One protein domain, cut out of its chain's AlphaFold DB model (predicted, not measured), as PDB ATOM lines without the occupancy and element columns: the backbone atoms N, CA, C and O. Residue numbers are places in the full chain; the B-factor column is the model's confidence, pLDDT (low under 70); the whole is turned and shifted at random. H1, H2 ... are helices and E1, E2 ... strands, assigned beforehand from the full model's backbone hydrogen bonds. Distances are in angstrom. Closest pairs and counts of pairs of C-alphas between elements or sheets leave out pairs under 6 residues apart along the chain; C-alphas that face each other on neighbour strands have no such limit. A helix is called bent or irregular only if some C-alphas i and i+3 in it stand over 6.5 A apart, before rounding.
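AT A GLANCE: This is residues 11 to 20 and 30 to 217 of the 375 residues of a protein of Kocuria sp. WRN011 (UniProt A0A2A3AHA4). A small sheet of three short parallel strands, E3, E4 and E5, lies near the middle, with H6 over one of its faces, H5 grazing it, and H3, H6 and H7 meeting H5 at steep angles. Toward one end lies a separate pair of parallel strands, E1 and E2, with H1 near it and H2 packed on H1; little H4 lies far out in a long loop region, and residues 120 to 126 and 159 to 164 stick out. The printed part has 198 residues, with seven named helices and five named strands in the order E1 H1 E2 H2 E3 H3 H4 H5 E4 H6 E5 H7. The class is mixed, helices and strands, though under half of the residues are in named elements. The whole is compact, with a radius of gyration of the C-alphas of 18.7 A, and spans 57 by 49 by 34 A.

HOW THE PARTS SIT: Begin at E1, residues 11 to 14, and set it beside E2, residues 52 to 56: they are parallel neighbours, with N 13 and O 54 at 2.8 A, within hydrogen-bond range. H1, residues 30 to 45, is near E2, with 6 pairs of C-alphas within 10 A. With its residues 33 to 40 alone H1 touches H2, residues 63 to 70; their closest C-alphas are those of Arg 33 and Ala 69, 5.2 A apart. Move on to E3, residues 88 to 91, and its parallel neighbour E4, residues 151 to 154, where N 153 and O 89 are 2.9 A apart; on the other side of E4, E5, residues 185 to 188, is parallel too, with N 187 and O 152 at 2.8 A. H3, residues 93 to 101, H4, residues 115 to 119, and H5, residues 138 to 148, come between E3 and E4 in one strand-helix-strand unit, two parallel neighbour strands with helices between them. E4, H6, residues 167 to 180, and E5 make another, its crossover right-handed. H6 is on the sheet at a height of 10.3 A, over E4 and along the strands, at 12 degrees on the local plane. H5 only grazes the sheet, with its residues 142 to 148. H5 is also the hub: it touches H3, closest at the C-alphas of Leu 100 and Gly 139, 3.9 A; H6; H7, residues 209 to 215, closest at those of His 148 and Ala 212, 4.8 A; and only just H2, with 3 pairs of C-alphas within 8 A. H3 touches H6 at a steep tilt of 59 degrees, the same way. H4 touches no helix. Every O i to N i+4 pair is within hydrogen-bond range in H1, H2, H4, H5, H6 and H7, and 3 of 5 in H3.

IN THESE COORDINATES: Find C-alpha 11 at (295.358, 41.775, 41.990), where E1 begins; it runs 9.9 A, and E2 12.8 A. H1 is 22.7 A long, H2 10.7 A. E3, E4 and E5 measure 9.7, 9.6 and 9.8 A. H3, 13.9 A, is irregular, with C-alphas 94 and 97 at 7.6 A. H4 is 6.6 A, H5 15.4 A and H6 19.7 A, from C-alpha 167 at (292.670, 67.710, 21.570). H7, 10.0 A, ends at C-alpha 215 at (318.363, 57.298, 31.089).

THE WHOLE: Look for the two C-alphas farthest apart, Ala 48 and Lys 123, at 61.2 A. Residues 21 to 29 are not printed, and C-alphas 20 and 30 are 10.5 A apart across that cut. The links H2 to E3, H3 to H4, H4 to H5, E4 to H6 and E5 to H7 are long. The mean pLDDT of the printed part is 76.2; 66 residues are under 70, among them 11 to 20, 113 to 133 and 191 to 202.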
ATOM      1  N   ARG A  11     295.500  41.127  40.676       64.06
ATOM      2  CA  ARG A  11     295.358  41.775  41.990       64.06
ATOM      3  C   ARG A  11     295.973  43.164  41.992       64.06
ATOM      4  O   ARG A  11     297.086  43.353  41.510       64.06
ATOM      5  N   PHE A  12     295.252  44.111  42.581       66.00
ATOM      6  CA  PHE A  12     295.725  45.469  42.824       66.00
ATOM      7  C   PHE A  12     296.197  45.583  44.272       66.00
ATOM      8  O   PHE A  12     295.439  45.287  45.195       66.00
ATOM      9  N   LEU A  13     297.443  46.003  44.457       64.31
ATOM     10  CA  LEU A  13     298.013  46.376  45.742       64.31
ATOM     11  C   LEU A  13     298.140  47.892  45.775       64.31
ATOM     12  O   LEU A  13     298.761  48.485  44.895       64.31
ATOM     13  N   HIS A  14     297.556  48.511  46.791       61.41
ATOM     14  CA  HIS A  14     297.739  49.928  47.059       61.41
ATOM     15  C   HIS A  14     298.822  50.066  48.120       61.41
ATOM     16  O   HIS A  14     298.626  49.622  49.249       61.41
ATOM     17  N   ALA A  15     299.951  50.675  47.773       57.50
ATOM     18  CA  ALA A  15     300.882  51.133  48.791       57.50
ATOM     19  C   ALA A  15     300.289  52.398  49.425       57.50
ATOM     20  O   ALA A  15     299.994  53.358  48.717       57.50
ATOM     21  N   SER A  16     300.056  52.390  50.739       48.84
ATOM     22  CA  SER A  16     299.636  53.579  51.485       48.84
ATOM     23  C   SER A  16     300.848  54.159  52.212       48.84
ATOM     24  O   SER A  16     301.504  53.426  52.950       48.84
ATOM     25  N   PRO A  17     301.147  55.463  52.080       43.53
ATOM     26  CA  PRO A  17     302.220  56.094  52.842       43.53
ATOM     27  C   PRO A  17     301.850  56.280  54.328       43.53
ATOM     28  O   PRO A  17     302.693  56.684  55.120       43.53
ATOM     29  N   LEU A  18     300.597  55.992  54.712       41.19
ATOM     30  CA  LEU A  18     300.071  56.154  56.073       41.19
ATOM     31  C   LEU A  18     300.116  54.877  56.926       41.19
ATOM     32  O   LEU A  18     299.809  54.955  58.112       41.19
ATOM     33  N   ASP A  19     300.514  53.730  56.368       41.34
ATOM     34  CA  ASP A  19     300.721  52.501  57.156       41.34
ATOM     35  C   ASP A  19     302.104  52.456  57.837       41.34
ATOM     36  O   ASP A  19     302.426  51.494  58.532       41.34
ATOM     37  N   VAL A  20     302.897  53.528  57.702       40.81
ATOM     38  CA  VAL A  20     304.160  53.720  58.422       40.81
ATOM     39  C   VAL A  20     303.845  53.967  59.901       40.81
ATOM     40  O   VAL A  20     303.581  55.091  60.331       40.81
ATOM     41  N   ALA A  30     313.021  55.782  53.612       51.81
ATOM     42  CA  ALA A  30     313.599  54.480  53.941       51.81
ATOM     43  C   ALA A  30     312.584  53.554  54.632       51.81
ATOM     44  O   ALA A  30     312.514  52.375  54.287       51.81
ATOM     45  N   ALA A  31     311.764  54.094  55.540       54.72
ATOM     46  CA  ALA A  31     310.677  53.350  56.180       54.72
ATOM     47  C   ALA A  31     309.625  52.902  55.152       54.72
ATOM     48  O   ALA A  31     309.335  51.714  55.050       54.72
ATOM     49  N   ALA A  32     309.167  53.817  54.287       60.78
ATOM     50  CA  ALA A  32     308.220  53.491  53.224       60.78
ATOM     51  C   ALA A  32     308.757  52.426  52.246       60.78
ATOM     52  O   ALA A  32     308.007  51.552  51.818       60.78
ATOM     53  N   ARG A  33     310.058  52.451  51.910       61.16
ATOM     54  CA  ARG A  33     310.700  51.410  51.081       61.16
ATOM     55  C   ARG A  33     310.723  50.048  51.777       61.16
ATOM     56  O   ARG A  33     310.431  49.041  51.137       61.16
ATOM     57  N   HIS A  34     311.085  50.012  53.058       60.59
ATOM     58  CA  HIS A  34     311.142  48.773  53.831       60.59
ATOM     59  C   HIS A  34     309.746  48.144  53.968       60.59
ATOM     60  O   HIS A  34     309.559  46.975  53.621       60.59
ATOM     61  N   ASP A  35     308.746  48.945  54.341       69.88
ATOM     62  CA  ASP A  35     307.357  48.501  54.496       69.88
ATOM     63  C   ASP A  35     306.758  48.034  53.161       69.88
ATOM     64  O   ASP A  35     306.087  47.001  53.100       69.88
ATOM     65  N   LEU A  36     307.063  48.734  52.061       72.56
ATOM     66  CA  LEU A  36     306.642  48.344  50.718       72.56
ATOM     67  C   LEU A  36     307.187  46.968  50.318       72.56
ATOM     68  O   LEU A  36     306.440  46.127  49.814       72.56
ATOM     69  N   ALA A  37     308.485  46.734  50.524       70.62
ATOM     70  CA  ALA A  37     309.120  45.471  50.164       70.62
ATOM     71  C   ALA A  37     308.510  44.300  50.944       70.62
ATOM     72  O   ALA A  37     308.164  43.281  50.341       70.62
ATOM     73  N   HIS A  38     308.328  44.470  52.257       70.94
ATOM     74  CA  HIS A  38     307.699  43.474  53.119       70.94
ATOM     75  C   HIS A  38     306.251  43.198  52.712       70.94
ATOM     76  O   HIS A  38     305.891  42.043  52.493       70.94
ATOM     77  N   HIS A  39     305.451  44.245  52.501       74.44
ATOM     78  CA  HIS A  39     304.054  44.097  52.106       74.44
ATOM     79  C   HIS A  39     303.906  43.332  50.785       74.44
ATOM     80  O   HIS A  39     303.093  42.414  50.679       74.44
ATOM     81  N   VAL A  40     304.714  43.661  49.773       74.81
ATOM     82  CA  VAL A  40     304.653  42.972  48.476       74.81
ATOM     83  C   VAL A  40     305.112  41.513  48.594       74.81
ATOM     84  O   VAL A  40     304.508  40.643  47.968       74.81
ATOM     85  N   VAL A  41     306.139  41.219  49.400       73.19
ATOM     86  CA  VAL A  41     306.620  39.844  49.637       73.19
ATOM     87  C   VAL A  41     305.585  38.999  50.377       73.19
ATOM     88  O   VAL A  41     305.333  37.867  49.960       73.19
ATOM     89  N   ASP A  42     304.954  39.534  51.420       72.75
ATOM     90  CA  ASP A  42     303.915  38.832  52.178       72.75
ATOM     91  C   ASP A  42     302.720  38.493  51.276       72.75
ATOM     92  O   ASP A  42     302.226  37.364  51.276       72.75
ATOM     93  N   GLN A  43     302.298  39.442  50.435       70.44
ATOM     94  CA  GLN A  43     301.208  39.228  49.479       70.44
ATOM     95  C   GLN A  43     301.578  38.225  48.377       70.44
ATOM     96  O   GLN A  43     300.764  37.362  48.038       70.44
ATOM     97  N   ALA A  44     302.803  38.298  47.848       71.12
ATOM     98  CA  ALA A  44     303.311  37.347  46.859       71.12
ATOM     99  C   ALA A  44     303.444  35.927  47.437       71.12
ATOM    100  O   ALA A  44     303.185  34.951  46.745       71.12
ATOM    101  N   SER A  45     303.795  35.798  48.719       71.44
ATOM    102  CA  SER A  45     303.909  34.502  49.403       71.44
ATOM    103  C   SER A  45     302.541  33.902  49.753       71.44
ATOM    104  O   SER A  45     302.395  32.685  49.843       71.44
ATOM    105  N   ALA A  46     301.523  34.746  49.935       68.62
ATOM    106  CA  ALA A  46     300.142  34.334  50.190       68.62
ATOM    107  C   ALA A  46     299.365  33.938  48.916       68.62
ATOM    108  O   ALA A  46     298.208  33.516  49.009       68.62
ATOM    109  N   THR A  47     299.961  34.087  47.729       61.84
ATOM    110  CA  THR A  47     299.331  33.793  46.435       61.84
ATOM    111  C   THR A  47     299.919  32.527  45.800       61.84
ATOM    112  O   THR A  47     301.123  32.303  45.825       61.84
ATOM    113  N   ALA A  48     299.051  31.648  45.284       55.62
ATOM    114  CA  ALA A  48     299.462  30.454  44.538       55.62
ATOM    115  C   ALA A  48     299.860  30.825  43.094       55.62
ATOM    116  O   ALA A  48     299.387  31.837  42.582       55.62
ATOM    117  N   ASP A  49     300.704  29.992  42.469       57.31
ATOM    118  CA  ASP A  49     301.341  30.192  41.154       57.31
ATOM    119  C   ASP A  49     300.455  30.868  40.073       57.31
ATOM    120  O   ASP A  49     299.302  30.488  39.863       57.31
ATOM    121  N   ASP A  50     301.072  31.804  39.329       57.00
ATOM    122  CA  ASP A  50     300.580  32.544  38.144       57.00
ATOM    123  C   ASP A  50     299.654  33.780  38.358       57.00
ATOM    124  O   ASP A  50     298.778  34.042  37.525       57.00
ATOM    125  N   GLU A  51     299.848  34.607  39.400       69.44
ATOM    126  CA  GLU A  51     299.118  35.891  39.545       69.44
ATOM    127  C   GLU A  51     299.931  37.127  39.100       69.44
ATOM    128  O   GLU A  51     301.107  37.289  39.430       69.44
ATOM    129  N   LEU A  52     299.286  38.029  38.344       74.94
ATOM    130  CA  LEU A  52     299.830  39.349  38.007       74.94
ATOM    131  C   LEU A  52     299.512  40.318  39.151       74.94
ATOM    132  O   LEU A  52     298.341  40.563  39.457       74.94
ATOM    133  N   ILE A  53     300.557  40.893  39.744       78.75
ATOM    134  CA  ILE A  53     300.446  41.892  40.809       78.75
ATOM    135  C   ILE A  53     300.599  43.283  40.196       78.75
ATOM    136  O   ILE A  53     301.620  43.594  39.583       78.75
ATOM    137  N   VAL A  54     299.588  44.129  40.382       83.56
ATOM    138  CA  VAL A  54     299.640  45.552  40.039       83.56
ATOM    139  C   VAL A  54     299.892  46.333  41.314       83.56
ATOM    140  O   VAL A  54     299.029  46.386  42.186       83.56
ATOM    141  N   LEU A  55     301.072  46.937  41.418       84.75
ATOM    142  CA  LEU A  55     301.414  47.826  42.519       84.75
ATOM    143  C   LEU A  55     301.076  49.269  42.135       84.75
ATOM    144  O   LEU A  55     301.668  49.824  41.212       84.75
ATOM    145  N   LEU A  56     300.126  49.863  42.850       84.81
ATOM    146  CA  LEU A  56     299.761  51.267  42.727       84.81
ATOM    147  C   LEU A  56     300.540  52.063  43.770       84.81
ATOM    148  O   LEU A  56     300.417  51.816  44.973       84.81
ATOM    149  N   LEU A  57     301.354  52.997  43.285       83.75
ATOM    150  CA  LEU A  57     302.178  53.858  44.119       83.75
ATOM    151  C   LEU A  57     301.409  55.129  44.507       83.75
ATOM    152  O   LEU A  57     300.607  55.620  43.706       83.75
ATOM    153  N   PRO A  58     301.642  55.677  45.712       75.94
ATOM    154  CA  PRO A  58     301.122  56.982  46.091       75.94
ATOM    155  C   PRO A  58     301.604  58.077  45.141       75.94
ATOM    156  O   PRO A  58     302.691  57.988  44.568       75.94
ATOM    157  N   MET A  59     300.823  59.154  45.042       72.44
ATOM    158  CA  MET A  59     301.239  60.358  44.323       72.44
ATOM    159  C   MET A  59     302.586  60.865  44.849       72.44
ATOM    160  O   MET A  59     302.790  60.971  46.058       72.44
ATOM    161  N   GLY A  60     303.498  61.146  43.919       74.75
ATOM    162  CA  GLY A  60     304.844  61.635  44.204       74.75
ATOM    163  C   GLY A  60     305.795  60.624  44.858       74.75
ATOM    164  O   GLY A  60     306.917  60.993  45.200       74.75
ATOM    165  N   PHE A  61     305.400  59.351  44.993       81.31
ATOM    166  CA  PHE A  61     306.330  58.279  45.341       81.31
ATOM    167  C   PHE A  61     307.076  57.807  44.079       81.31
ATOM    168  O   PHE A  61     306.425  57.309  43.156       81.31
ATOM    169  N   PRO A  62     308.416  57.929  44.007       86.12
ATOM    170  CA  PRO A  62     309.153  57.571  42.798       86.12
ATOM    171  C   PRO A  62     309.090  56.072  42.499       86.12
ATOM    172  O   PRO A  62     309.331  55.238  43.379       86.12
ATOM    173  N   SER A  63     308.849  55.705  41.241       90.31
ATOM    174  CA  SER A  63     308.836  54.291  40.837       90.31
ATOM    175  C   SER A  63     310.201  53.619  41.006       90.31
ATOM    176  O   SER A  63     310.267  52.435  41.341       90.31
ATOM    177  N   GLU A  64     311.288  54.380  40.874       89.75
ATOM    178  CA  GLU A  64     312.641  53.897  41.154       89.75
ATOM    179  C   GLU A  64     312.792  53.385  42.588       89.75
ATOM    180  O   GLU A  64     313.390  52.331  42.802       89.75
ATOM    181  N   ASP A  65     312.238  54.105  43.562       85.88
ATOM    182  CA  ASP A  65     312.340  53.733  44.971       85.88
ATOM    183  C   ASP A  65     311.578  52.435  45.248       85.88
ATOM    184  O   ASP A  65     312.054  51.585  46.005       85.88
ATOM    185  N   ALA A  66     310.439  52.237  44.578       86.31
ATOM    186  CA  ALA A  66     309.689  50.987  44.639       86.31
ATOM    187  C   ALA A  66     310.480  49.822  44.027       86.31
ATOM    188  O   ALA A  66     310.579  48.749  44.626       86.31
ATOM    189  N   VAL A  67     311.092  50.031  42.857       89.56
ATOM    190  CA  VAL A  67     311.953  49.031  42.209       89.56
ATOM    191  C   VAL A  67     313.138  48.684  43.114       89.56
ATOM    192  O   VAL A  67     313.405  47.506  43.343       89.56
ATOM    193  N   ALA A  68     313.817  49.685  43.677       86.62
ATOM    194  CA  ALA A  68     314.954  49.491  44.570       86.62
ATOM    195  C   ALA A  68     314.570  48.706  45.834       86.62
ATOM    196  O   ALA A  68     315.280  47.772  46.209       86.62
ATOM    197  N   ALA A  69     313.425  49.024  46.444       82.38
ATOM    198  CA  ALA A  69     312.879  48.295  47.586       82.38
ATOM    199  C   ALA A  69     312.631  46.813  47.257       82.38
ATOM    200  O   ALA A  69     313.054  45.922  47.992       82.38
ATOM    201  N   LEU A  70     312.025  46.523  46.101       82.19
ATOM    202  CA  LEU A  70     311.765  45.149  45.657       82.19
ATOM    203  C   LEU A  70     313.041  44.365  45.316       82.19
ATOM    204  O   LEU A  70     313.023  43.131  45.330       82.19
ATOM    205  N   ARG A  71     314.142  45.061  45.012       82.94
ATOM    206  CA  ARG A  71     315.468  44.484  44.741       82.94
ATOM    207  C   ARG A  71     316.363  44.383  45.978       82.94
ATOM    208  O   ARG A  71     317.461  43.840  45.861       82.94
ATOM    209  N   ALA A  72     315.931  44.894  47.131       76.94
ATOM    210  CA  ALA A  72     316.761  44.953  48.324       76.94
ATOM    211  C   ALA A  72     317.230  43.548  48.769       76.94
ATOM    212  O   ALA A  72     316.452  42.588  48.746       76.94
ATOM    213  N   PRO A  73     318.502  43.407  49.192       60.53
ATOM    214  CA  PRO A  73     319.110  42.121  49.541       60.53
ATOM    215  C   PRO A  73     318.587  41.523  50.854       60.53
ATOM    216  O   PRO A  73     318.907  40.381  51.162       60.53
ATOM    217  N   GLU A  74     317.776  42.262  51.617       61.81
ATOM    218  CA  GLU A  74     317.143  41.809  52.869       61.81
ATOM    219  C   GLU A  74     316.080  40.715  52.652       61.81
ATOM    220  O   GLU A  74     315.499  40.194  53.603       61.81
ATOM    221  N   ARG A  75     315.860  40.306  51.398       61.22
ATOM    222  CA  ARG A  75     315.067  39.134  51.036       61.22
ATOM    223  C   ARG A  75     315.719  37.860  51.566       61.22
ATOM    224  O   ARG A  75     316.832  37.496  51.188       61.22
ATOM    225  N   THR A  76     314.997  37.149  52.424       59.12
ATOM    226  CA  THR A  76     315.383  35.808  52.871       59.12
ATOM    227  C   THR A  76     315.424  34.851  51.676       59.12
ATOM    228  O   THR A  76     314.707  35.041  50.695       59.12
ATOM    229  N   SER A  77     316.220  33.778  51.750       58.12
ATOM    230  CA  SER A  77     316.285  32.753  50.688       58.12
ATOM    231  C   SER A  77     314.949  32.034  50.419       58.12
ATOM    232  O   SER A  77     314.856  31.285  49.454       58.12
ATOM    233  N   GLU A  78     313.935  32.260  51.259       65.00
ATOM    234  CA  GLU A  78     312.565  31.750  51.119       65.00
ATOM    235  C   GLU A  78     311.614  32.751  50.433       65.00
ATOM    236  O   GLU A  78     310.476  32.404  50.130       65.00
ATOM    237  N   SER A  79     312.058  33.986  50.171       67.31
ATOM    238  CA  SER A  79     311.241  35.005  49.507       67.31
ATOM    239  C   SER A  79     311.022  34.655  48.025       67.31
ATOM    240  O   SER A  79     311.989  34.320  47.336       67.31
ATOM    241  N   PRO A  80     309.792  34.787  47.488       71.25
ATOM    242  CA  PRO A  80     309.515  34.504  46.084       71.25
ATOM    243  C   PRO A  80     310.313  35.428  45.157       71.25
ATOM    244  O   PRO A  80     310.497  36.622  45.429       71.25
ATOM    245  N   GLU A  81     310.772  34.887  44.027       77.62
ATOM    246  CA  GLU A  81     311.423  35.679  42.985       77.62
ATOM    247  C   GLU A  81     310.395  36.624  42.351       77.62
ATOM    248  O   GLU A  81     309.458  36.193  41.681       77.62
ATOM    249  N   ILE A  82     310.562  37.936  42.559       79.94
ATOM    250  CA  ILE A  82     309.687  38.944  41.956       79.94
ATOM    251  C   ILE A  82     310.347  39.492  40.695       79.94
ATOM    252  O   ILE A  82     311.396  40.149  40.726       79.94
ATOM    253  N   ARG A  83     309.689  39.245  39.561       85.56
ATOM    254  CA  ARG A  83     310.045  39.830  38.273       85.56
ATOM    255  C   ARG A  83     309.153  41.030  37.986       85.56
ATOM    256  O   ARG A  83     307.955  40.890  37.775       85.56
ATOM    257  N   ILE A  84     309.767  42.204  37.904       89.56
ATOM    258  CA  ILE A  84     309.093  43.428  37.471       89.56
ATOM    259  C   ILE A  84     308.908  43.349  35.955       89.56
ATOM    260  O   ILE A  84     309.886  43.344  35.209       89.56
ATOM    261  N   GLN A  85     307.659  43.218  35.503       89.88
ATOM    262  CA  GLN A  85     307.346  43.097  34.077       89.88
ATOM    263  C   GLN A  85     307.348  44.455  33.372       89.88
ATOM    264  O   GLN A  85     307.890  44.559  32.276       89.88
ATOM    265  N   SER A  86     306.738  45.472  33.978       91.62
ATOM    266  CA  SER A  86     306.578  46.811  33.408       91.62
ATOM    267  C   SER A  86     306.547  47.848  34.527       91.62
ATOM    268  O   SER A  86     306.070  47.547  35.620       91.62
ATOM    269  N   VAL A  87     306.994  49.067  34.228       94.75
ATOM    270  CA  VAL A  87     306.752  50.258  35.052       94.75
ATOM    271  C   VAL A  87     305.924  51.225  34.218       94.75
ATOM    272  O   VAL A  87     306.284  51.525  33.075       94.75
ATOM    273  N   LEU A  88     304.785  51.633  34.773       93.06
ATOM    274  CA  LEU A  88     303.761  52.415  34.095       93.06
ATOM    275  C   LEU A  88     303.632  53.774  34.759       93.06
ATOM    276  O   LEU A  88     303.408  53.841  35.965       93.06
ATOM    277  N   PHE A  89     303.694  54.829  33.956       93.75
ATOM    278  CA  PHE A  89     303.346  56.171  34.398       93.75
ATOM    279  C   PHE A  89     302.047  56.603  33.721       93.75
ATOM    280  O   PHE A  89     301.971  56.639  32.494       93.75
ATOM    281  N   ALA A  90     301.008  56.863  34.513       91.69
ATOM    282  CA  ALA A  90     299.752  57.393  34.004       91.69
ATOM    283  C   ALA A  90     299.808  58.919  34.021       91.69
ATOM    284  O   ALA A  90     300.137  59.506  35.050       91.69
ATOM    285  N   VAL A  91     299.492  59.550  32.896       92.12
ATOM    286  CA  VAL A  91     299.499  61.010  32.777       92.12
ATOM    287  C   VAL A  91     298.377  61.459  31.862       92.12
ATOM    288  O   VAL A  91     298.003  60.728  30.942       92.12
ATOM    289  N   ASP A  92     297.870  62.660  32.115       93.31
ATOM    290  CA  ASP A  92     297.039  63.381  31.164       93.31
ATOM    291  C   ASP A  92     297.929  64.215  30.237       93.31
ATOM    292  O   ASP A  92     298.563  65.164  30.708       93.31
ATOM    293  N   PRO A  93     298.033  63.862  28.942       94.25
ATOM    294  CA  PRO A  93     298.768  64.643  27.962       94.25
ATOM    295  C   PRO A  93     298.376  66.123  27.932       94.25
ATOM    296  O   PRO A  93     299.264  66.954  27.755       94.25
ATOM    297  N   GLU A  94     297.106  66.477  28.165       93.69
ATOM    298  CA  GLU A  94     296.653  67.877  28.121       93.69
ATOM    299  C   GLU A  94     297.369  68.751  29.156       93.69
ATOM    300  O   GLU A  94     297.591  69.935  28.918       93.69
ATOM    301  N   THR A  95     297.798  68.169  30.280       92.94
ATOM    302  CA  THR A  95     298.429  68.908  31.380       92.94
ATOM    303  C   THR A  95     299.952  68.807  31.390       92.94
ATOM    304  O   THR A  95     300.583  69.338  32.304       92.94
ATOM    305  N   VAL A  96     300.580  68.102  30.440       94.12
ATOM    306  CA  VAL A  96     302.030  67.816  30.479       94.12
ATOM    307  C   VAL A  96     302.863  69.091  30.414       94.12
ATOM    308  O   VAL A  96     303.782  69.250  31.215       94.12
ATOM    309  N   GLU A  97     302.564  69.986  29.470       93.50
ATOM    310  CA  GLU A  97     303.326  71.231  29.312       93.50
ATOM    311  C   GLU A  97     303.170  72.107  30.563       93.50
ATOM    312  O   GLU A  97     304.177  72.501  31.149       93.50
ATOM    313  N   ASP A  98     301.945  72.284  31.066       93.06
ATOM    314  CA  ASP A  98     301.679  73.015  32.313       93.06
ATOM    315  C   ASP A  98     302.409  72.401  33.517       93.06
ATOM    316  O   ASP A  98     303.012  73.118  34.312       93.06
ATOM    317  N   THR A  99     302.433  71.069  33.622       92.94
ATOM    318  CA  THR A  99     303.132  70.349  34.701       92.94
ATOM    319  C   THR A  99     304.641  70.575  34.649       92.94
ATOM    320  O   THR A  99     305.279  70.708  35.688       92.94
ATOM    321  N   LEU A 100     305.236  70.631  33.452       93.19
ATOM    322  CA  LEU A 100     306.666  70.912  33.292       93.19
ATOM    323  C   LEU A 100     307.020  72.344  33.713       93.19
ATOM    324  O   LEU A 100     308.133  72.571  34.180       93.19
ATOM    325  N   TRP A 101     306.087  73.287  33.565       91.38
ATOM    326  CA  TRP A 101     306.243  74.678  34.000       91.38
ATOM    327  C   TRP A 101     305.839  74.930  35.458       91.38
ATOM    328  O   TRP A 101     306.167  75.989  35.999       91.38
ATOM    329  N   ASP A 102     305.164  73.978  36.101       88.75
ATOM    330  CA  ASP A 102     304.741  74.077  37.492       88.75
ATOM    331  C   ASP A 102     305.936  73.973  38.449       88.75
ATOM    332  O   ASP A 102     306.683  72.991  38.486       88.75
ATOM    333  N   VAL A 103     306.096  75.023  39.252       84.56
ATOM    334  CA  VAL A 103     307.155  75.161  40.256       84.56
ATOM    335  C   VAL A 103     306.722  74.668  41.639       84.56
ATOM    336  O   VAL A 103     307.496  74.746  42.598       84.56
ATOM    337  N   SER A 104     305.486  74.180  41.757       83.38
ATOM    338  CA  SER A 104     304.947  73.610  42.986       83.38
ATOM    339  C   SER A 104     305.628  72.274  43.313       83.38
ATOM    340  O   SER A 104     306.011  71.537  42.399       83.38
ATOM    341  N   PRO A 105     305.791  71.933  44.605       81.44
ATOM    342  CA  PRO A 105     306.270  70.615  45.009       81.44
ATOM    343  C   PRO A 105     305.374  69.500  44.453       81.44
ATOM    344  O   PRO A 105     304.152  69.596  44.533       81.44
ATOM    345  N   ALA A 106     305.973  68.404  43.981       79.56
ATOM    346  CA  ALA A 106     305.238  67.237  43.480       79.56
ATOM    347  C   ALA A 106     304.410  66.525  44.570       79.56
ATOM    348  O   ALA A 106     303.479  65.780  44.265       79.56
ATOM    349  N   VAL A 107     304.765  66.726  45.845       76.38
ATOM    350  CA  VAL A 107     304.053  66.189  47.010       76.38
ATOM    351  C   VAL A 107     303.691  67.338  47.941       76.38
ATOM    352  O   VAL A 107     304.557  67.898  48.608       76.38
ATOM    353  N   GLU A 108     302.398  67.643  48.048       64.00
ATOM    354  CA  GLU A 108     301.885  68.742  48.886       64.00
ATOM    355  C   GLU A 108     302.192  68.576  50.387       64.00
ATOM    356  O   GLU A 108     302.218  69.554  51.132       64.00
ATOM    357  N   PHE A 109     302.431  67.343  50.846       64.31
ATOM    358  CA  PHE A 109     302.711  67.027  52.251       64.31
ATOM    359  C   PHE A 109     304.206  66.952  52.587       64.31
ATOM    360  O   PHE A 109     304.557  66.681  53.738       64.31
ATOM    361  N   ASP A 110     305.096  67.174  51.618       66.62
ATOM    362  CA  ASP A 110     306.529  67.228  51.889       66.62
ATOM    363  C   ASP A 110     306.879  68.568  52.550       66.62
ATOM    364  O   ASP A 110     306.649  69.645  52.007       66.62
ATOM    365  N   SER A 111     307.437  68.505  53.759       65.62
ATOM    366  CA  SER A 111     307.863  69.694  54.508       65.62
ATOM    367  C   SER A 111     309.114  70.375  53.935       65.62
ATOM    368  O   SER A 111     309.482  71.461  54.392       65.62
ATOM    369  N   ARG A 112     309.801  69.737  52.979       71.88
ATOM    370  CA  ARG A 112     310.978  70.305  52.318       71.88
ATOM    371  C   ARG A 112     310.554  71.362  51.295       71.88
ATOM    372  O   ARG A 112     309.577  71.163  50.578       71.88
ATOM    373  N   PRO A 113     311.290  72.477  51.181       66.06
ATOM    374  CA  PRO A 113     310.984  73.489  50.179       66.06
ATOM    375  C   PRO A 113     311.243  72.948  48.766       66.06
ATOM    376  O   PRO A 113     312.171  72.165  48.559       66.06
ATOM    377  N   ALA A 114     310.466  73.396  47.780       69.50
ATOM    378  CA  ALA A 114     310.871  73.270  46.382       69.50
ATOM    379  C   ALA A 114     312.059  74.211  46.099       69.50
ATOM    380  O   ALA A 114     312.181  75.271  46.723       69.50
ATOM    381  N   LEU A 115     312.913  73.847  45.136       65.69
ATOM    382  CA  LEU A 115     314.076  74.637  44.696       65.69
ATOM    383  C   LEU A 115     313.817  76.159  44.560       65.69
ATOM    384  O   LEU A 115     314.617  76.928  45.105       65.69
ATOM    385  N   PRO A 116     312.723  76.640  43.927       58.97
ATOM    386  CA  PRO A 116     312.477  78.079  43.781       58.97
ATOM    387  C   PRO A 116     312.401  78.834  45.116       58.97
ATOM    388  O   PRO A 116     313.017  79.888  45.256       58.97
ATOM    389  N   ALA A 117     311.739  78.267  46.130       57.25
ATOM    390  CA  ALA A 117     311.579  78.905  47.439       57.25
ATOM    391  C   ALA A 117     312.909  79.037  48.210       57.25
ATOM    392  O   ALA A 117     313.042  79.875  49.102       57.25
ATOM    393  N   VAL A 118     313.919  78.229  47.867       54.69
ATOM    394  CA  VAL A 118     315.246  78.280  48.500       54.69
ATOM    395  C   VAL A 118     316.141  79.347  47.866       54.69
ATOM    396  O   VAL A 118     316.945  79.986  48.560       54.69
ATOM    397  N   HIS A 119     315.976  79.595  46.566       54.19
ATOM    398  CA  HIS A 119     316.734  80.612  45.834       54.19
ATOM    399  C   HIS A 119     316.213  82.046  46.041       54.19
ATOM    400  O   HIS A 119     316.953  82.993  45.785       54.19
ATOM    401  N   GLU A 120     315.010  82.232  46.597       52.47
ATOM    402  CA  GLU A 120     314.444  83.547  46.962       52.47
ATOM    403  C   GLU A 120     315.091  84.206  48.202       52.47
ATOM    404  O   GLU A 120     314.684  85.289  48.633       52.47
ATOM    405  N   THR A 121     316.124  83.602  48.804       47.56
ATOM    406  CA  THR A 121     316.777  84.211  49.973       47.56
ATOM    407  C   THR A 121     317.514  85.523  49.620       47.56
ATOM    408  O   THR A 121     318.175  85.609  48.583       47.56
ATOM    409  N   PRO A 122     317.497  86.559  50.493       43.38
ATOM    410  CA  PRO A 122     317.858  87.948  50.146       43.38
ATOM    411  C   PRO A 122     319.326  88.215  49.773       43.38
ATOM    412  O   PRO A 122     319.714  89.374  49.629       43.38
ATOM    413  N   LYS A 123     320.176  87.185  49.687       46.34
ATOM    414  CA  LYS A 123     321.615  87.330  49.433       46.34
ATOM    415  C   LYS A 123     322.098  86.817  48.081       46.34
ATOM    416  O   LYS A 123     323.264  87.040  47.786       46.34
ATOM    417  N   GLY A 124     321.250  86.197  47.253       46.62
ATOM    418  CA  GLY A 124     321.611  85.842  45.870       46.62
ATOM    419  C   GLY A 124     322.869  84.969  45.725       46.62
ATOM    420  O   GLY A 124     323.478  84.947  44.659       46.62
ATOM    421  N   GLU A 125     323.291  84.286  46.792       46.97
ATOM    422  CA  GLU A 125     324.435  83.379  46.748       46.97
ATOM    423  C   GLU A 125     323.976  82.062  46.106       46.97
ATOM    424  O   GLU A 125     322.978  81.494  46.566       46.97
ATOM    425  N   PRO A 126     324.666  81.557  45.065       46.88
ATOM    426  CA  PRO A 126     324.379  80.247  44.498       46.88
ATOM    427  C   PRO A 126     324.478  79.199  45.609       46.88
ATOM    428  O   PRO A 126     325.557  78.972  46.161       46.88
ATOM    429  N   ARG A 127     323.352  78.584  45.975       51.59
ATOM    430  CA  ARG A 127     323.334  77.488  46.943       51.59
ATOM    431  C   ARG A 127     323.225  76.168  46.210       51.59
ATOM    432  O   ARG A 127     322.288  75.949  45.452       51.59
ATOM    433  N   PHE A 128     324.191  75.304  46.485       54.50
ATOM    434  CA  PHE A 128     324.079  73.882  46.216       54.50
ATOM    435  C   PHE A 128     323.092  73.307  47.212       54.50
ATOM    436  O   PHE A 128     323.210  73.570  48.409       54.50
ATOM    437  N   MET A 129     322.139  72.530  46.715       58.84
ATOM    438  CA  MET A 129     321.196  71.831  47.563       58.84
ATOM    439  C   MET A 129     321.167  70.370  47.126       58.84
ATOM    440  O   MET A 129     320.793  70.088  45.985       58.84
ATOM    441  N   PRO A 130     321.628  69.433  47.968       58.75
ATOM    442  CA  PRO A 130     321.517  68.024  47.644       58.75
ATOM    443  C   PRO A 130     320.037  67.660  47.507       58.75
ATOM    444  O   PRO A 130     319.187  68.199  48.210       58.75
ATOM    445  N   GLU A 131     319.731  66.693  46.647       61.34
ATOM    446  CA  GLU A 131     318.361  66.233  46.357       61.34
ATOM    447  C   GLU A 131     317.557  65.818  47.608       61.34
ATOM    448  O   GLU A 131     316.329  65.815  47.621       61.34
ATOM    449  N   ARG A 132     318.243  65.506  48.712       63.25
ATOM    450  CA  ARG A 132     317.608  65.180  49.998       63.25
ATOM    451  C   ARG A 132     317.064  66.402  50.739       63.25
ATOM    452  O   ARG A 132     316.168  66.243  51.563       63.25
ATOM    453  N   GLU A 133     317.575  67.594  50.455       65.19
ATOM    454  CA  GLU A 133     317.246  68.839  51.159       65.19
ATOM    455  C   GLU A 133     316.103  69.632  50.503       65.19
ATOM    456  O   GLU A 133     315.636  70.606  51.093       65.19
ATOM    457  N   TYR A 134     315.604  69.198  49.339       72.62
ATOM    458  CA  TYR A 134     314.473  69.825  48.653       72.62
ATOM    459  C   TYR A 134     313.462  68.802  48.126       72.62
ATOM    460  O   TYR A 134     313.770  67.615  47.990       72.62
ATOM    461  N   CYS A 135     312.241  69.262  47.861       75.62
ATOM    462  CA  CYS A 135     311.217  68.465  47.192       75.62
ATOM    463  C   CYS A 135     311.224  68.768  45.691       75.62
ATOM    464  O   CYS A 135     311.220  69.941  45.308       75.62
ATOM    465  N   ARG A 136     311.219  67.725  44.852       81.12
ATOM    466  CA  ARG A 136     311.120  67.887  43.395       81.12
ATOM    467  C   ARG A 136     309.849  68.651  43.028       81.12
ATOM    468  O   ARG A 136     308.807  68.435  43.651       81.12
ATOM    469  N   THR A 137     309.913  69.493  42.003       87.44
ATOM    470  CA  THR A 137     308.694  70.079  41.425       87.44
ATOM    471  C   THR A 137     307.853  69.016  40.713       87.44
ATOM    472  O   THR A 137     308.357  67.939  40.374       87.44
ATOM    473  N   SER A 138     306.577  69.309  40.448       88.69
ATOM    474  CA  SER A 138     305.701  68.451  39.635       88.69
ATOM    475  C   SER A 138     306.359  68.072  38.298       88.69
ATOM    476  O   SER A 138     306.373  66.901  37.908       88.69
ATOM    477  N   GLY A 139     306.989  69.045  37.632       91.50
ATOM    478  CA  GLY A 139     307.723  68.836  36.388       91.50
ATOM    479  C   GLY A 139     308.960  67.950  36.552       91.50
ATOM    480  O   GLY A 139     309.181  67.043  35.746       91.50
ATOM    481  N   GLU A 140     309.769  68.174  37.589       90.50
ATOM    482  CA  GLU A 140     310.954  67.354  37.880       90.50
ATOM    483  C   GLU A 140     310.578  65.901  38.193       90.50
ATOM    484  O   GLU A 140     311.255  64.970  37.746       90.50
ATOM    485  N   PHE A 141     309.474  65.695  38.916       90.88
ATOM    486  CA  PHE A 141     308.919  64.369  39.161       90.88
ATOM    487  C   PHE A 141     308.477  63.706  37.855       90.88
ATOM    488  O   PHE A 141     308.931  62.599  37.566       90.88
ATOM    489  N   LEU A 142     307.688  64.397  37.022       93.44
ATOM    490  CA  LEU A 142     307.269  63.899  35.709       93.44
ATOM    491  C   LEU A 142     308.481  63.495  34.868       93.44
ATOM    492  O   LEU A 142     308.535  62.367  34.381       93.44
ATOM    493  N   ALA A 143     309.478  64.375  34.737       93.19
ATOM    494  CA  ALA A 143     310.684  64.129  33.950       93.19
ATOM    495  C   ALA A 143     311.478  62.908  34.449       93.19
ATOM    496  O   ALA A 143     312.008  62.143  33.637       93.19
ATOM    497  N   ALA A 144     311.555  62.708  35.767       92.25
ATOM    498  CA  ALA A 144     312.209  61.549  36.361       92.25
ATOM    499  C   ALA A 144     311.414  60.250  36.143       92.25
ATOM    500  O   ALA A 144     312.015  59.227  35.812       92.25
ATOM    501  N   GLU A 145     310.087  60.290  36.282       94.06
ATOM    502  CA  GLU A 145     309.212  59.122  36.137       94.06
ATOM    503  C   GLU A 145     309.126  58.638  34.690       94.06
ATOM    504  O   GLU A 145     309.251  57.437  34.433       94.06
ATOM    505  N   VAL A 146     309.012  59.547  33.716       94.81
ATOM    506  CA  VAL A 146     309.056  59.175  32.291       94.81
ATOM    507  C   VAL A 146     310.433  58.645  31.890       94.81
ATOM    508  O   VAL A 146     310.530  57.758  31.050       94.81
ATOM    509  N   ALA A 147     311.511  59.127  32.518       93.94
ATOM    510  CA  ALA A 147     312.860  58.608  32.300       93.94
ATOM    511  C   ALA A 147     313.120  57.260  32.990       93.94
ATOM    512  O   ALA A 147     314.089  56.597  32.623       93.94
ATOM    513  N   HIS A 148     312.295  56.848  33.958       95.25
ATOM    514  CA  HIS A 148     312.368  55.521  34.573       95.25
ATOM    515  C   HIS A 148     311.480  54.509  33.843       95.25
ATOM    516  O   HIS A 148     311.909  53.396  33.543       95.25
ATOM    517  N   SER A 149     310.254  54.913  33.519       95.56
ATOM    518  CA  SER A 149     309.188  54.037  33.034       95.56
ATOM    519  C   SER A 149     309.530  53.332  31.718       95.56
ATOM    520  O   SER A 149     310.407  53.754  30.959       95.56
ATOM    521  N   SER A 150     308.850  52.213  31.455       94.12
ATOM    522  CA  SER A 150     308.891  51.519  30.157       94.12
ATOM    523  C   SER A 150     307.686  51.866  29.290       94.12
ATOM    524  O   SER A 150     307.722  51.747  28.065       94.12
ATOM    525  N   SER A 151     306.584  52.272  29.913       94.12
ATOM    526  CA  SER A 151     305.347  52.597  29.220       94.12
ATOM    527  C   SER A 151     304.613  53.723  29.921       94.12
ATOM    528  O   SER A 151     304.699  53.887  31.138       94.12
ATOM    529  N   LEU A 152     303.881  54.487  29.123       94.31
ATOM    530  CA  LEU A 152     303.058  55.588  29.584       94.31
ATOM    531  C   LEU A 152     301.613  55.298  29.227       94.31
ATOM    532  O   LEU A 152     301.312  54.931  28.092       94.31
ATOM    533  N   LEU A 153     300.737  55.425  30.213       92.31
ATOM    534  CA  LEU A 153     299.303  55.279  30.039       92.31
ATOM    535  C   LEU A 153     298.709  56.683  29.909       92.31
ATOM    536  O   LEU A 153     298.582  57.391  30.905       92.31
ATOM    537  N   ALA A 154     298.384  57.088  28.684       91.88
ATOM    538  CA  ALA A 154     297.723  58.363  28.442       91.88
ATOM    539  C   ALA A 154     296.248  58.237  28.850       91.88
ATOM    540  O   ALA A 154     295.535  57.358  28.354       91.88
ATOM    541  N   VAL A 155     295.818  59.070  29.793       90.44
ATOM    542  CA  VAL A 155     294.478  59.048  30.393       90.44
ATOM    543  C   VAL A 155     293.889  60.451  30.411       90.44
ATOM    544  O   VAL A 155     294.626  61.410  30.559       90.44
ATOM    545  N   ASN A 156     292.567  60.572  30.359       86.19
ATOM    546  CA  ASN A 156     291.909  61.832  30.704       86.19
ATOM    547  C   ASN A 156     291.729  61.878  32.225       86.19
ATOM    548  O   ASN A 156     291.078  60.991  32.788       86.19
ATOM    549  N   ASN A 157     292.311  62.872  32.897       77.31
ATOM    550  CA  ASN A 157     292.234  62.990  34.359       77.31
ATOM    551  C   ASN A 157     290.833  63.402  34.855       77.31
ATOM    552  O   ASN A 157     290.440  63.074  35.976       77.31
ATOM    553  N   LEU A 158     290.073  64.088  34.006       76.38
ATOM    554  CA  LEU A 158     288.741  64.616  34.257       76.38
ATOM    555  C   LEU A 158     287.764  64.016  33.252       76.38
ATOM    556  O   LEU A 158     288.084  63.805  32.086       76.38
ATOM    557  N   ASP A 159     286.541  63.751  33.703       76.31
ATOM    558  CA  ASP A 159     285.463  63.405  32.781       76.31
ATOM    559  C   ASP A 159     285.147  64.623  31.898       76.31
ATOM    560  O   ASP A 159     285.016  65.740  32.404       76.31
ATOM    561  N   SER A 160     284.950  64.398  30.599       74.44
ATOM    562  CA  SER A 160     284.479  65.398  29.631       74.44
ATOM    563  C   SER A 160     283.218  66.165  30.068       74.44
ATOM    564  O   SER A 160     282.964  67.281  29.616       74.44
ATOM    565  N   ALA A 161     282.403  65.570  30.945       79.75
ATOM    566  CA  ALA A 161     281.232  66.199  31.544       79.75
ATOM    567  C   ALA A 161     281.582  67.248  32.619       79.75
ATOM    568  O   ALA A 161     280.745  68.098  32.927       79.75
ATOM    569  N   LEU A 162     282.783  67.179  33.202       81.62
ATOM    570  CA  LEU A 162     283.293  68.092  34.228       81.62
ATOM    571  C   LEU A 162     284.154  69.209  33.628       81.62
ATOM    572  O   LEU A 162     284.056  70.349  34.079       81.62
ATOM    573  N   ALA A 163     284.960  68.899  32.611       81.62
ATOM    574  CA  ALA A 163     285.766  69.870  31.881       81.62
ATOM    575  C   ALA A 163     285.876  69.469  30.400       81.62
ATOM    576  O   ALA A 163     286.013  68.281  30.105       81.62
ATOM    577  N   PRO A 164     285.798  70.421  29.454       82.88
ATOM    578  CA  PRO A 164     286.004  70.113  28.046       82.88
ATOM    579  C   PRO A 164     287.457  69.695  27.802       82.88
ATOM    580  O   PRO A 164     288.375  70.371  28.251       82.88
ATOM    581  N   HIS A 165     287.641  68.616  27.044       86.31
ATOM    582  CA  HIS A 165     288.953  68.184  26.569       86.31
ATOM    583  C   HIS A 165     289.475  69.094  25.458       86.31
ATOM    584  O   HIS A 165     288.700  69.616  24.644       86.31
ATOM    585  N   HIS A 166     290.794  69.225  25.399       88.81
ATOM    586  CA  HIS A 166     291.531  70.041  24.448       88.81
ATOM    587  C   HIS A 166     292.429  69.153  23.566       88.81
ATOM    588  O   HIS A 166     293.611  68.987  23.862       88.81
ATOM    589  N   PRO A 167     291.920  68.636  22.426       88.88
ATOM    590  CA  PRO A 167     292.670  67.710  21.570       88.88
ATOM    591  C   PRO A 167     294.031  68.240  21.101       88.88
ATOM    592  O   PRO A 167     294.980  67.478  20.986       88.88
ATOM    593  N   GLU A 168     294.150  69.550  20.871       89.88
ATOM    594  CA  GLU A 168     295.424  70.170  20.484       89.88
ATOM    595  C   GLU A 168     296.461  70.125  21.621       89.88
ATOM    596  O   GLU A 168     297.644  69.914  21.364       89.88
ATOM    597  N   GLN A 169     296.025  70.283  22.878       90.06
ATOM    598  CA  GLN A 169     296.895  70.140  24.052       90.06
ATOM    599  C   GLN A 169     297.252  68.675  24.292       90.06
ATOM    600  O   GLN A 169     298.387  68.375  24.649       90.06
ATOM    601  N   TRP A 170     296.313  67.762  24.035       92.06
ATOM    602  CA  TRP A 170     296.571  66.329  24.085       92.06
ATOM    603  C   TRP A 170     297.668  65.924  23.098       92.06
ATOM    604  O   TRP A 170     298.672  65.331  23.496       92.06
ATOM    605  N   ASP A 171     297.508  66.284  21.820       90.69
ATOM    606  CA  ASP A 171     298.482  65.979  20.769       90.69
ATOM    607  C   ASP A 171     299.847  66.595  21.106       90.69
ATOM    608  O   ASP A 171     300.872  65.909  21.055       90.69
ATOM    609  N   ARG A 172     299.856  67.855  21.566       89.81
ATOM    610  CA  ARG A 172     301.075  68.534  22.017       89.81
ATOM    611  C   ARG A 172     301.753  67.810  23.181       89.81
ATOM    612  O   ARG A 172     302.974  67.651  23.173       89.81
ATOM    613  N   GLY A 173     300.990  67.367  24.175       92.50
ATOM    614  CA  GLY A 173     301.505  66.625  25.320       92.50
ATOM    615  C   GLY A 173     302.113  65.284  24.923       92.50
ATOM    616  O   GLY A 173     303.201  64.941  25.387       92.50
ATOM    617  N   VAL A 174     301.456  64.549  24.020       91.94
ATOM    618  CA  VAL A 174     301.974  63.288  23.466       91.94
ATOM    619  C   VAL A 174     303.279  63.521  22.704       91.94
ATOM    620  O   VAL A 174     304.242  62.781  22.917       91.94
ATOM    621  N   GLU A 175     303.344  64.553  21.860       90.62
ATOM    622  CA  GLU A 175     304.577  64.945  21.167       90.62
ATOM    623  C   GLU A 175     305.693  65.275  22.163       90.62
ATOM    624  O   GLU A 175     306.796  64.743  22.059       90.62
ATOM    625  N   LEU A 176     305.402  66.095  23.176       91.75
ATOM    626  CA  LEU A 176     306.381  66.517  24.176       91.75
ATOM    627  C   LEU A 176     306.908  65.338  25.007       91.75
ATOM    628  O   LEU A 176     308.110  65.256  25.264       91.75
ATOM    629  N   ILE A 177     306.046  64.385  25.376       92.62
ATOM    630  CA  ILE A 177     306.458  63.116  25.995       92.62
ATOM    631  C   ILE A 177     307.384  62.339  25.056       92.62
ATOM    632  O   ILE A 177     308.416  61.842  25.508       92.62
ATOM    633  N   GLY A 178     307.038  62.240  23.769       90.25
ATOM    634  CA  GLY A 178     307.861  61.573  22.760       90.25
ATOM    635  C   GLY A 178     309.261  62.180  22.644       90.25
ATOM    636  O   GLY A 178     310.238  61.447  22.520       90.25
ATOM    637  N   GLU A 179     309.379  63.499  22.783       89.00
ATOM    638  CA  GLU A 179     310.664  64.210  22.761       89.00
ATOM    639  C   GLU A 179     311.460  64.045  24.067       89.00
ATOM    640  O   GLU A 179     312.684  63.883  24.062       89.00
ATOM    641  N   ILE A 180     310.775  64.064  25.214       91.19
ATOM    642  CA  ILE A 180     311.384  63.932  26.546       91.19
ATOM    643  C   ILE A 180     311.806  62.482  26.827       91.19
ATOM    644  O   ILE A 180     312.798  62.237  27.525       91.19
ATOM    645  N   ALA A 181     311.051  61.513  26.333       91.88
ATOM    646  CA  ALA A 181     311.181  60.109  26.677       91.88
ATOM    647  C   ALA A 181     310.869  59.213  25.460       91.88
ATOM    648  O   ALA A 181     309.932  58.415  25.502       91.88
ATOM    649  N   PRO A 182     311.702  59.266  24.398       90.44
ATOM    650  CA  PRO A 182     311.436  58.582  23.122       90.44
ATOM    651  C   PRO A 182     311.408  57.049  23.207       90.44
ATOM    652  O   PRO A 182     310.969  56.372  22.285       90.44
ATOM    653  N   HIS A 183     311.878  56.481  24.317       90.25
ATOM    654  CA  HIS A 183     311.871  55.043  24.577       90.25
ATOM    655  C   HIS A 183     310.508  54.528  25.080       90.25
ATOM    656  O   HIS A 183     310.313  53.314  25.163       90.25
ATOM    657  N   LEU A 184     309.594  55.416  25.493       92.00
ATOM    658  CA  LEU A 184     308.324  55.006  26.081       92.00
ATOM    659  C   LEU A 184     307.398  54.407  25.029       92.00
ATOM    660  O   LEU A 184     307.163  54.973  23.965       92.00
ATOM    661  N   THR A 185     306.773  53.288  25.386       92.12
ATOM    662  CA  THR A 185     305.563  52.848  24.689       92.12
ATOM    663  C   THR A 185     304.366  53.605  25.255       92.12
ATOM    664  O   THR A 185     303.963  53.365  26.393       92.12
ATOM    665  N   ILE A 186     303.818  54.527  24.465       91.06
ATOM    666  CA  ILE A 186     302.618  55.292  24.821       91.06
ATOM    667  C   ILE A 186     301.379  54.463  24.470       91.06
ATOM    668  O   ILE A 186     301.164  54.095  23.311       91.06
ATOM    669  N   VAL A 187     300.572  54.166  25.486       89.88
ATOM    670  CA  VAL A 187     299.297  53.458  25.379       89.88
ATOM    671  C   VAL A 187     298.182  54.438  25.713       89.88
ATOM    672  O   VAL A 187     298.070  54.896  26.847       89.88
ATOM    673  N   ASP A 188     297.351  54.744  24.725       87.62
ATOM    674  CA  ASP A 188     296.164  55.573  24.908       87.62
ATOM    675  C   ASP A 188     295.029  54.742  25.525       87.62
ATOM    676  O   ASP A 188     294.497  53.824  24.893       87.62
ATOM    677  N   ALA A 189     294.674  55.049  26.776       81.62
ATOM    678  CA  ALA A 189     293.595  54.383  27.499       81.62
ATOM    679  C   ALA A 189     292.199  54.784  26.993       81.62
ATOM    680  O   ALA A 189     291.221  54.083  27.261       81.62
ATOM    681  N   THR A 190     292.098  55.902  26.270       73.81
ATOM    682  CA  THR A 190     290.850  56.433  25.708       73.81
ATOM    683  C   THR A 190     290.541  55.835  24.331       73.81
ATOM    684  O   THR A 190     289.385  55.813  23.890       73.81
ATOM    685  N   ALA A 191     291.554  55.280  23.658       67.94
ATOM    686  CA  ALA A 191     291.408  54.670  22.349       67.94
ATOM    687  C   ALA A 191     290.473  53.451  22.397       67.94
ATOM    688  O   ALA A 191     290.750  52.416  23.008       67.94
ATOM    689  N   THR A 192     289.364  53.518  21.657       56.66
ATOM    690  CA  THR A 192     288.544  52.324  21.418       56.66
ATOM    691  C   THR A 192     289.341  51.301  20.588       56.66
ATOM    692  O   THR A 192     289.960  51.674  19.586       56.66
ATOM    693  N   PRO A 193     289.292  49.991  20.914       50.97
ATOM    694  CA  PRO A 193     290.178  48.956  20.349       50.97
ATOM    695  C   PRO A 193     290.038  48.694  18.831       50.97
ATOM    696  O   PRO A 193     290.601  47.736  18.310       50.97
ATOM    697  N   ARG A 194     289.284  49.517  18.090       40.66
ATOM    698  CA  ARG A 194     289.071  49.412  16.637       40.66
ATOM    699  C   ARG A 194     289.739  50.507  15.801       40.66
ATOM    700  O   ARG A 194     289.585  50.454  14.582       40.66
ATOM    701  N   ARG A 195     290.430  51.491  16.394       37.50
ATOM    702  CA  ARG A 195     290.864  52.692  15.650       37.50
ATOM    703  C   ARG A 195     292.318  53.144  15.800       37.50
ATOM    704  O   ARG A 195     292.640  54.204  15.281       37.50
ATOM    705  N   SER A 196     293.200  52.355  16.403       37.75
ATOM    706  CA  SER A 196     294.638  52.645  16.359       37.75
ATOM    707  C   SER A 196     295.290  51.859  15.213       37.75
ATOM    708  O   SER A 196     295.323  50.630  15.227       37.75
ATOM    709  N   SER A 197     295.765  52.571  14.186       40.72
ATOM    710  CA  SER A 197     296.700  52.041  13.177       40.72
ATOM    711  C   SER A 197     298.152  52.431  13.473       40.72
ATOM    712  O   SER A 197     299.025  52.247  12.631       40.72
ATOM    713  N   SER A 198     298.419  52.982  14.653       46.50
ATOM    714  CA  SER A 198     299.743  53.400  15.096       46.50
ATOM    715  C   SER A 198     299.816  53.251  16.609       46.50
ATOM    716  O   SER A 198     298.954  53.783  17.297       46.50
ATOM    717  N   THR A 199     300.876  52.580  17.065       44.59
ATOM    718  CA  THR A 199     301.224  52.161  18.437       44.59
ATOM    719  C   THR A 199     300.758  50.757  18.839       44.59
ATOM    720  O   THR A 199     299.750  50.222  18.385       44.59
ATOM    721  N   HIS A 200     301.636  50.086  19.584       46.06
ATOM    722  CA  HIS A 200     301.631  48.650  19.832       46.06
ATOM    723  C   HIS A 200     300.311  48.234  20.488       46.06
ATOM    724  O   HIS A 200     299.936  48.776  21.521       46.06
ATOM    725  N   ALA A 201     299.599  47.286  19.875       44.25
ATOM    726  CA  ALA A 201     298.260  46.862  20.277       44.25
ATOM    727  C   ALA A 201     298.169  46.511  21.778       44.25
ATOM    728  O   ALA A 201     298.486  45.389  22.159       44.25
ATOM    729  N   GLY A 202     297.731  47.462  22.614       56.88
ATOM    730  CA  GLY A 202     297.335  47.272  24.016       56.88
ATOM    731  C   GLY A 202     298.343  46.573  24.938       56.88
ATOM    732  O   GLY A 202     297.938  46.066  25.980       56.88
ATOM    733  N   MET A 203     299.622  46.486  24.561       72.31
ATOM    734  CA  MET A 203     300.649  45.779  25.326       72.31
ATOM    735  C   MET A 203     301.691  46.762  25.844       72.31
ATOM    736  O   MET A 203     302.293  47.504  25.071       72.31
ATOM    737  N   PHE A 204     301.919  46.721  27.154       86.00
ATOM    738  CA  PHE A 204     302.993  47.461  27.802       86.00
ATOM    739  C   PHE A 204     304.358  46.868  27.441       86.00
ATOM    740  O   PHE A 204     304.508  45.649  27.307       86.00
ATOM    741  N   ALA A 205     305.357  47.734  27.300       89.12
ATOM    742  CA  ALA A 205     306.732  47.326  27.066       89.12
ATOM    743  C   ALA A 205     307.360  46.733  28.329       89.12
ATOM    744  O   ALA A 205     307.091  47.166  29.453       89.12
ATOM    745  N   SER A 206     308.248  45.759  28.129       91.25
ATOM    746  CA  SER A 206     309.020  45.176  29.219       91.25
ATOM    747  C   SER A 206     309.924  46.217  29.873       91.25
ATOM    748  O   SER A 206     310.590  46.987  29.181       91.25
ATOM    749  N   PHE A 207     309.993  46.195  31.197       94.06
ATOM    750  CA  PHE A 207     310.882  47.059  31.958       94.06
ATOM    751  C   PHE A 207     312.323  46.531  31.961       94.06
ATOM    752  O   PHE A 207     312.580  45.397  32.369       94.06
ATOM    753  N   ASP A 208     313.258  47.377  31.526       94.00
ATOM    754  CA  ASP A 208     314.702  47.169  31.649       94.00
ATOM    755  C   ASP A 208     315.268  48.158  32.676       94.00
ATOM    756  O   ASP A 208     315.396  49.361  32.420       94.00
ATOM    757  N   GLU A 209     315.614  47.627  33.848       93.06
ATOM    758  CA  GLU A 209     316.146  48.395  34.972       93.06
ATOM    759  C   GLU A 209     317.503  49.042  34.648       93.06
ATOM    760  O   GLU A 209     317.788  50.149  35.108       93.06
ATOM    761  N   HIS A 210     318.349  48.391  33.842       92.44
ATOM    762  CA  HIS A 210     319.640  48.957  33.462       92.44
ATOM    763  C   HIS A 210     319.444  50.141  32.519       92.44
ATOM    764  O   HIS A 210     319.989  51.217  32.769       92.44
ATOM    765  N   ALA A 211     318.617  49.976  31.484       92.50
ATOM    766  CA  ALA A 211     318.291  51.058  30.560       92.50
ATOM    767  C   ALA A 211     317.620  52.240  31.281       92.50
ATOM    768  O   ALA A 211     317.932  53.393  30.988       92.50
ATOM    769  N   ALA A 212     316.736  51.973  32.251       93.25
ATOM    770  CA  ALA A 212     316.125  53.005  33.093       93.25
ATOM    771  C   ALA A 212     317.164  53.777  33.919       93.25
ATOM    772  O   ALA A 212     317.155  55.008  33.940       93.25
ATOM    773  N   LYS A 213     318.122  53.075  34.542       91.50
ATOM    774  CA  LYS A 213     319.223  53.715  35.281       91.50
ATOM    775  C   LYS A 213     320.109  54.570  34.382       91.50
ATOM    776  O   LYS A 213     320.513  55.643  34.810       91.50
ATOM    777  N   GLN A 214     320.403  54.131  33.155       90.44
ATOM    778  CA  GLN A 214     321.198  54.926  32.210       90.44
ATOM    779  C   GLN A 214     320.482  56.219  31.812       90.44
ATOM    780  O   GLN A 214     321.083  57.286  31.879       90.44
ATOM    781  N   ARG A 215     319.187  56.139  31.476       91.50
ATOM    782  CA  ARG A 215     318.363  57.298  31.089       91.50
ATOM    783  C   ARG A 215     318.255  58.361  32.181       91.50
ATOM    784  O   ARG A 215     318.114  59.537  31.863       91.50
ATOM    785  N   ARG A 216     318.312  57.943  33.448       89.88
ATOM    786  CA  ARG A 216     318.250  58.830  34.617       89.88
ATOM    787  C   ARG A 216     319.598  59.391  35.056       89.88
ATOM    788  O   ARG A 216     319.635  60.167  36.005       89.88
ATOM    789  N   ARG A 217     320.704  59.015  34.409       89.81
ATOM    790  CA  ARG A 217     322.000  59.626  34.721       89.81
ATOM    791  C   ARG A 217     321.961  61.116  34.376       89.81
ATOM    792  O   ARG A 217     321.511  61.446  33.275       89.81
TER     793      ARG A 217